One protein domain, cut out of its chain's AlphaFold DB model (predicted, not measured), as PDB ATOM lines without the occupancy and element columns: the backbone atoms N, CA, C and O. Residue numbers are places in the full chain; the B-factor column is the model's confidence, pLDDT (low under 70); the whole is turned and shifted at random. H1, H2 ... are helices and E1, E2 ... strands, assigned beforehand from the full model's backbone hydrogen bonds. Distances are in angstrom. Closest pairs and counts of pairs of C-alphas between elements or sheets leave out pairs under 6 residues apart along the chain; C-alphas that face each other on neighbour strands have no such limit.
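AT A GLANCE: This is residues 3 to 63 of the 285 residues of an uncharacterized protein of Butyricimonas virosa (UniProt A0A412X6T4). A small hairpin of two short strands, E1 and E2, sits near the middle, with a long loop, residues 15 to 33, looping out from it to H1. H1 and H2 stand about perpendicular to each other, with the first residue of H1, Tyr 34, nearest to Phe 49 within H2, and H3 lies farthest out, its centre 14.9 A from the mean of the C-alphas. The printed part has 61 residues, ordered E1, E2, H1, H2, H3, with an antiparallel sheet; the class is mixed, helices and strands, with under half of the residues in named elements. It is compact, radius of gyration of the C-alphas 11.2 A, spanning 30 by 26 by 17 A.

IN THESE COORDINATES: E1 is residues 3 to 5, 6.2 A, from C-alpha 3 at (-48.319, 26.424, 50.789); E2 is 12 to 14, 6.3 A. H1 is 34 to 40, 10.0 A; H2 is 46 to 52, 9.9 A; H3 is 57 to 62, 8.6 A, ending at C-alpha 62 (-50.870, 39.079, 45.991).

HOW THE PARTS SIT: E1 and E2, a hairpin, are antiparallel at 147 degrees, with N 4 and O 13 within hydrogen-bond range at 2.8 A. The closest C-alphas of E1 and H3 are those of Tyr 3 and Glu 57, 7.4 A. H1 and H2 only just touch, with 3 pairs of C-alphas within 8 A, the closest Tyr 34 and Phe 49 at 6.7 A, about perpendicular at 77 degrees. H3 is apart from H1 and H2. Every O i to N i+4 pair is within hydrogen-bond range in H2 and H3, and 2 of 3 in H1.

THE WHOLE: The C-alphas farthest apart, of Pro 42 and Lys 62, are 31.3 A apart. The printed part has no cut; the link from E2 to H1 is long. Residues 61 to 63 have pLDDT under 70.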
ATOM      1  N   TYR A   3     -47.013  27.062  50.901       91.44
ATOM      2  CA  TYR A   3     -48.319  26.424  50.789       91.44
ATOM      3  C   TYR A   3     -48.427  25.586  49.519       91.44
ATOM      4  O   TYR A   3     -48.161  26.068  48.419       91.44
ATOM      5  N   LEU A   4     -48.886  24.345  49.656       92.12
ATOM      6  CA  LEU A   4     -49.223  23.477  48.536       92.12
ATOM      7  C   LEU A   4     -50.731  23.545  48.285       92.12
ATOM      8  O   LEU A   4     -51.548  23.126  49.116       92.12
ATOM      9  N   LYS A   5     -51.107  24.089  47.125       88.75
ATOM     10  CA  LYS A   5     -52.506  24.224  46.709       88.75
ATOM     11  C   LYS A   5     -53.068  22.857  46.309       88.75
ATOM     12  O   LYS A   5     -52.575  22.217  45.387       88.75
ATOM     13  N   CYS A   6     -54.141  22.419  46.964       88.38
ATOM     14  CA  CYS A   6     -54.852  21.206  46.569       88.38
ATOM     15  C   CYS A   6     -55.572  21.413  45.228       88.38
ATOM     16  O   CYS A   6     -56.437  22.278  45.124       88.38
ATOM     17  N   LYS A   7     -55.299  20.577  44.223       85.06
ATOM     18  CA  LYS A   7     -55.972  20.645  42.912       85.06
ATOM     19  C   LYS A   7     -57.455  20.247  42.927       85.06
ATOM     20  O   LYS A   7     -58.167  20.539  41.974       85.06
ATOM     21  N   HIS A   8     -57.935  19.611  43.996       82.75
ATOM     22  CA  HIS A   8     -59.336  19.191  44.105       82.75
ATOM     23  C   HIS A   8     -60.242  20.247  44.748       82.75
ATOM     24  O   HIS A   8     -61.370  20.443  44.297       82.75
ATOM     25  N   CYS A   9     -59.779  20.904  45.816       76.62
ATOM     26  CA  CYS A   9     -60.587  21.863  46.583       76.62
ATOM     27  C   CYS A   9     -59.956  23.254  46.720       76.62
ATOM     28  O   CYS A   9     -60.536  24.116  47.368       76.62
ATOM     29  N   ASN A  10     -58.779  23.482  46.130       80.31
ATOM     30  CA  ASN A  10     -58.003  24.723  46.228       80.31
ATOM     31  C   ASN A  10     -57.540  25.099  47.639       80.31
ATOM     32  O   ASN A  10     -57.049  26.210  47.826       80.31
ATOM     33  N   HIS A  11     -57.647  24.179  48.603       85.06
ATOM     34  CA  HIS A  11     -57.150  24.415  49.952       85.06
ATOM     35  C   HIS A  11     -55.634  24.631  49.957       85.06
ATOM     36  O   HIS A  11     -54.903  23.865  49.315       85.06
ATOM     37  N   LEU A  12     -55.169  25.646  50.683       88.38
ATOM     38  CA  LEU A  12     -53.747  25.920  50.882       88.38
ATOM     39  C   LEU A  12     -53.213  25.113  52.068       88.38
ATOM     40  O   LEU A  12     -53.411  25.467  53.224       88.38
ATOM     41  N   ASN A  13     -52.506  24.025  51.772       91.25
ATOM     42  CA  ASN A  13     -51.921  23.167  52.797       91.25
ATOM     43  C   ASN A  13     -50.548  23.717  53.178       91.25
ATOM     44  O   ASN A  13     -49.671  23.812  52.319       91.25
ATOM     45  N   GLU A  14     -50.349  24.070  54.445       93.19
ATOM     46  CA  GLU A  14     -49.049  24.545  54.924       93.19
ATOM     47  C   GLU A  14     -47.995  23.426  54.831       93.19
ATOM     48  O   GLU A  14     -48.155  22.333  55.381       93.19
ATOM     49  N   VAL A  15     -46.900  23.692  54.119       93.56
ATOM     50  CA  VAL A  15     -45.863  22.703  53.798       93.56
ATOM     51  C   VAL A  15     -44.795  22.705  54.885       93.56
ATOM     52  O   VAL A  15     -43.752  23.346  54.755       93.56
ATOM     53  N   LYS A  16     -45.072  21.983  55.976       91.06
ATOM     54  CA  LYS A  16     -44.150  21.832  57.120       91.06
ATOM     55  C   LYS A  16     -43.201  20.643  57.008       91.06
ATOM     56  O   LYS A  16     -42.217  20.589  57.733       91.06
ATOM     57  N   SER A  17     -43.520  19.664  56.162       92.44
ATOM     58  CA  SER A  17     -42.728  18.440  56.030       92.44
ATOM     59  C   SER A  17     -42.871  17.794  54.654       92.44
ATOM     60  O   SER A  17     -43.861  18.008  53.950       92.44
ATOM     61  N   GLU A  18     -41.907  16.936  54.331       93.38
ATOM     62  CA  GLU A  18     -41.872  16.064  53.149       93.38
ATOM     63  C   GLU A  18     -43.030  15.050  53.094       93.38
ATOM     64  O   GLU A  18     -43.334  14.493  52.040       93.38
ATOM     65  N   TYR A  19     -43.702  14.818  54.226       93.50
ATOM     66  CA  TYR A  19     -44.738  13.797  54.386       93.50
ATOM     67  C   TYR A  19     -46.156  14.291  54.066       93.50
ATOM     68  O   TYR A  19     -47.114  13.521  54.164       93.50
ATOM     69  N   LEU A  20     -46.319  15.559  53.679       94.38
ATOM     70  CA  LEU A  20     -47.616  16.113  53.297       94.38
ATOM     71  C   LEU A  20     -48.107  15.487  51.977       94.38
ATOM     72  O   LEU A  20     -47.769  15.948  50.890       94.38
ATOM     73  N   MET A  21     -48.925  14.437  52.077       93.06
ATOM     74  CA  MET A  21     -49.452  13.694  50.920       93.06
ATOM     75  C   MET A  21     -50.958  13.864  50.702       93.06
ATOM     76  O   MET A  21     -51.459  13.543  49.626       93.06
ATOM     77  N   VAL A  22     -51.693  14.347  51.702       95.56
ATOM     78  CA  VAL A  22     -53.158  14.426  51.693       95.56
ATOM     79  C   VAL A  22     -53.589  15.838  52.061       95.56
ATOM     80  O   VAL A  22     -52.963  16.491  52.892       95.56
ATOM     81  N   CYS A  23     -54.649  16.322  51.419       93.56
ATOM     82  CA  CYS A  23     -55.214  17.625  51.714       93.56
ATOM     83  C   CYS A  23     -55.910  17.628  53.080       93.56
ATOM     84  O   CYS A  23     -56.834  16.843  53.285       93.56
ATOM     85  N   GLY A  24     -55.554  18.573  53.954       88.81
ATOM     86  CA  GLY A  24     -56.143  18.716  55.291       88.81
ATOM     87  C   GLY A  24     -57.618  19.140  55.318       88.81
ATOM     88  O   GLY A  24     -58.243  19.063  56.369       88.81
ATOM     89  N   LEU A  25     -58.184  19.571  54.182       85.12
ATOM     90  CA  LEU A  25     -59.597  19.953  54.073       85.12
ATOM     91  C   LEU A  25     -60.458  18.861  53.425       85.12
ATOM     92  O   LEU A  25     -61.489  18.488  53.969       85.12
ATOM     93  N   CYS A  26     -60.070  18.369  52.242       86.50
ATOM     94  CA  CYS A  26     -60.900  17.425  51.475       86.50
ATOM     95  C   CYS A  26     -60.472  15.958  51.596       86.50
ATOM     96  O   CYS A  26     -61.091  15.102  50.966       86.50
ATOM     97  N   ASN A  27     -59.404  15.664  52.343       90.81
ATOM     98  CA  ASN A  27     -58.858  14.319  52.553       90.81
ATOM     99  C   ASN A  27     -58.465  13.559  51.270       90.81
ATOM    100  O   ASN A  27     -58.229  12.354  51.302       90.81
ATOM    101  N   ARG A  28     -58.356  14.248  50.126       92.56
ATOM    102  CA  ARG A  28     -57.851  13.667  48.873       92.56
ATOM    103  C   ARG A  28     -56.336  13.800  48.782       92.56
ATOM    104  O   ARG A  28     -55.763  14.766  49.292       92.56
ATOM    105  N   LYS A  29     -55.692  12.848  48.099       95.12
ATOM    106  CA  LYS A  29     -54.251  12.883  47.816       95.12
ATOM    107  C   LYS A  29     -53.890  14.177  47.075       95.12
ATOM    108  O   LYS A  29     -54.596  14.591  46.159       95.12
ATOM    109  N   LEU A  30     -52.798  14.819  47.471       94.38
ATOM    110  CA  LEU A  30     -52.249  15.983  46.778       94.38
ATOM    111  C   LEU A  30     -51.442  15.492  45.577       94.38
ATOM    112  O   LEU A  30     -50.445  14.804  45.763       94.38
ATOM    113  N   GLU A  31     -51.868  15.819  44.358       90.69
ATOM    114  CA  GLU A  31     -51.205  15.341  43.131       90.69
ATOM    115  C   GLU A  31     -49.734  15.771  43.030       90.69
ATOM    116  O   GLU A  31     -48.907  15.008  42.541       90.69
ATOM    117  N   ASP A  32     -49.402  16.964  43.529       90.88
ATOM    118  CA  ASP A  32     -48.048  17.526  43.487       90.88
ATOM    119  C   ASP A  32     -47.349  17.424  44.853       90.88
ATOM    120  O   ASP A  32     -46.623  18.327  45.253       90.88
ATOM    121  N   ASN A  33     -47.605  16.361  45.626       95.38
ATOM    122  CA  ASN A  33     -46.891  16.144  46.887       95.38
ATOM    123  C   ASN A  33     -45.388  15.904  46.650       95.38
ATOM    124  O   ASN A  33     -44.984  15.420  45.589       95.38
ATOM    125  N   TYR A  34     -44.571  16.185  47.669       95.88
ATOM    126  CA  TYR A  34     -43.117  16.066  47.562       95.88
ATOM    127  C   TYR A  34     -42.667  14.670  47.125       95.88
ATOM    128  O   TYR A  34     -41.806  14.558  46.260       95.88
ATOM    129  N   LYS A  35     -43.272  13.605  47.660       94.25
ATOM    130  CA  LYS A  35     -42.882  12.225  47.346       94.25
ATOM    131  C   LYS A  35     -43.055  11.904  45.860       94.25
ATOM    132  O   LYS A  35     -42.138  11.367  45.247       94.25
ATOM    133  N   ASP A  36     -44.190  12.270  45.270       94.50
ATOM    134  CA  ASP A  36     -44.448  12.051  43.842       94.50
ATOM    135  C   ASP A  36     -43.607  12.987  42.954       94.50
ATOM    136  O   ASP A  36     -43.165  12.591  41.873       94.50
ATOM    137  N   TRP A  37     -43.354  14.220  43.402       95.06
ATOM    138  CA  TRP A  37     -42.493  15.172  42.697       95.06
ATOM    139  C   TRP A  37     -41.022  14.728  42.699       95.06
ATOM    140  O   TRP A  37     -40.373  14.732  41.655       95.06
ATOM    141  N   LYS A  38     -40.514  14.246  43.836       95.19
ATOM    142  CA  LYS A  38     -39.134  13.774  44.027       95.19
ATOM    143  C   LYS A  38     -38.788  12.587  43.128       95.19
ATOM    144  O   LYS A  38     -37.656  12.491  42.670       95.19
ATOM    145  N   VAL A  39     -39.761  11.730  42.802       94.75
ATOM    146  CA  VAL A  39     -39.582  10.649  41.811       94.75
ATOM    147  C   VAL A  39     -39.210  11.202  40.428       94.75
ATOM    148  O   VAL A  39     -38.452  10.569  39.700       94.75
ATOM    149  N   LYS A  40     -39.718  12.385  40.065       93.44
ATOM    150  CA  LYS A  40     -39.436  13.053  38.783       93.44
ATOM    151  C   LYS A  40     -38.214  13.979  38.840       93.44
ATOM    152  O   LYS A  40     -37.703  14.352  37.790       93.44
ATOM    153  N   HIS A  41     -37.768  14.334  40.045       93.50
ATOM    154  CA  HIS A  41     -36.672  15.269  40.314       93.50
ATOM    155  C   HIS A  41     -35.700  14.686  41.359       93.50
ATOM    156  O   HIS A  41     -35.571  15.230  42.462       93.50
ATOM    157  N   PRO A  42     -35.049  13.542  41.066       94.50
ATOM    158  CA  PRO A  42     -34.272  12.783  42.046       94.50
ATOM    159  C   PRO A  42     -33.102  13.575  42.645       94.50
ATOM    160  O   PRO A  42     -32.734  13.340  43.794       94.50
ATOM    161  N   GLU A  43     -32.560  14.547  41.922       95.62
ATOM    162  CA  GLU A  43     -31.456  15.409  42.344       95.62
ATOM    163  C   GLU A  43     -31.873  16.583  43.246       95.62
ATOM    164  O   GLU A  43     -31.025  17.142  43.937       95.62
ATOM    165  N   LYS A  44     -33.161  16.946  43.284       94.12
ATOM    166  CA  LYS A  44     -33.631  18.184  43.928       94.12
ATOM    167  C   LYS A  44     -34.091  18.000  45.370       94.12
ATOM    168  O   LYS A  44     -34.701  16.984  45.708       94.12
ATOM    169  N   SER A  45     -33.819  18.966  46.240       95.88
ATOM    170  CA  SER A  45     -34.146  18.883  47.667       95.88
ATOM    171  C   SER A  45     -35.615  19.216  47.972       95.88
ATOM    172  O   SER A  45     -36.404  19.565  47.090       95.88
ATOM    173  N   PHE A  46     -36.016  19.082  49.237       94.62
ATOM    174  CA  PHE A  46     -37.326  19.550  49.691       94.62
ATOM    175  C   PHE A  46     -37.448  21.081  49.635       94.62
ATOM    176  O   PHE A  46     -38.511  21.607  49.314       94.62
ATOM    177  N   GLU A  47     -36.355  21.809  49.852       94.38
ATOM    178  CA  GLU A  47     -36.314  23.262  49.673       94.38
ATOM    179  C   GLU A  47     -36.506  23.654  48.202       94.38
ATOM    180  O   GLU A  47     -37.187  24.640  47.915       94.38
ATOM    181  N   ASP A  48     -35.954  22.881  47.258       92.94
ATOM    182  CA  ASP A  48     -36.225  23.074  45.828       92.94
ATOM    183  C   ASP A  48     -37.711  22.880  45.517       92.94
ATOM    184  O   ASP A  48     -38.318  23.718  44.853       92.94
ATOM    185  N   PHE A  49     -38.327  21.831  46.068       93.94
ATOM    186  CA  PHE A  49     -39.766  21.604  45.945       93.94
ATOM    187  C   PHE A  49     -40.595  22.778  46.488       93.94
ATOM    188  O   PHE A  49     -41.525  23.248  45.825       93.94
ATOM    189  N   GLN A  50     -40.251  23.284  47.676       92.75
ATOM    190  CA  GLN A  50     -40.929  24.437  48.270       92.75
ATOM    191  C   GLN A  50     -40.843  25.674  47.367       92.75
ATOM    192  O   GLN A  50     -41.835  26.385  47.216       92.75
ATOM    193  N   ARG A  51     -39.698  25.921  46.724       89.94
ATOM    194  CA  ARG A  51     -39.516  27.074  45.829       89.94
ATOM    195  C   ARG A  51     -40.184  26.913  44.464       89.94
ATOM    196  O   ARG A  51     -40.667  27.898  43.916       89.94
ATOM    197  N   GLU A  52     -40.165  25.710  43.896       90.06
ATOM    198  CA  GLU A  52     -40.603  25.471  42.514       90.06
ATOM    199  C   GLU A  52     -42.093  25.143  42.393       90.06
ATOM    200  O   GLU A  52     -42.707  25.443  41.369       90.06
ATOM    201  N   VAL A  53     -42.676  24.518  43.419       89.56
ATOM    202  CA  VAL A  53     -44.047  23.987  43.367       89.56
ATOM    203  C   VAL A  53     -44.986  24.721  44.321       89.56
ATOM    204  O   VAL A  53     -46.163  24.905  44.007       89.56
ATOM    205  N   CYS A  54     -44.495  25.134  45.490       90.94
ATOM    206  CA  CYS A  54     -45.345  25.734  46.513       90.94
ATOM    207  C   CYS A  54     -45.509  27.246  46.310       90.94
ATOM    208  O   CYS A  54     -44.688  27.923  45.698       90.94
ATOM    209  N   LEU A  55     -46.590  27.789  46.864       87.75
ATOM    210  CA  LEU A  55     -46.853  29.221  46.912       87.75
ATOM    211  C   LEU A  55     -46.257  29.805  48.192       87.75
ATOM    212  O   LEU A  55     -46.483  29.287  49.286       87.75
ATOM    213  N   THR A  56     -45.534  30.912  48.073       88.31
ATOM    214  CA  THR A  56     -45.142  31.723  49.230       88.31
ATOM    215  C   THR A  56     -46.348  32.467  49.803       88.31
ATOM    216  O   THR A  56     -47.323  32.748  49.106       88.31
ATOM    217  N   GLU A  57     -46.266  32.849  51.074       82.44
ATOM    218  CA  GLU A  57     -47.278  33.696  51.716       82.44
ATOM    219  C   GLU A  57     -47.523  35.014  50.958       82.44
ATOM    220  O   GLU A  57     -48.666  35.436  50.795       82.44
ATOM    221  N   GLU A  58     -46.467  35.624  50.416       79.31
ATOM    222  CA  GLU A  58     -46.565  36.833  49.593       79.31
ATOM    223  C   GLU A  58     -47.300  36.586  48.270       79.31
ATOM    224  O   GLU A  58     -48.111  37.411  47.855       79.31
ATOM    225  N   GLN A  59     -47.083  35.439  47.621       75.56
ATOM    226  CA  GLN A  59     -47.826  35.064  46.409       75.56
ATOM    227  C   GLN A  59     -49.307  34.807  46.708       75.56
ATOM    228  O   GLN A  59     -50.174  35.238  45.947       75.56
ATOM    229  N   VAL A  60     -49.619  34.185  47.850       74.88
ATOM    230  CA  VAL A  60     -51.004  34.007  48.319       74.88
ATOM    231  C   VAL A  60     -51.671  35.364  48.576       74.88
ATOM    232  O   VAL A  60     -52.782  35.598  48.094       74.88
ATOM    233  N   LYS A  61     -50.981  36.288  49.261       69.75
ATOM    234  CA  LYS A  61     -51.457  37.658  49.532       69.75
ATOM    235  C   LYS A  61     -51.656  38.473  48.254       69.75
ATOM    236  O   LYS A  61     -52.660  39.160  48.111       69.75
ATOM    237  N   LYS A  62     -50.752  38.370  47.280       66.00
ATOM    238  CA  LYS A  62     -50.870  39.079  45.991       66.00
ATOM    239  C   LYS A  62     -51.912  38.450  45.056       66.00
ATOM    240  O   LYS A  62     -52.395  39.111  44.136       66.00
ATOM    241  N   GLY A  63     -52.328  37.210  45.327       60.16
ATOM    242  CA  GLY A  63     -53.187  36.424  44.439       60.16
ATOM    243  C   GLY A  63     -52.440  35.890  43.212       60.16
ATOM    244  O   GLY A  63     -53.075  35.483  42.236       60.16
TER     245      GLY A  63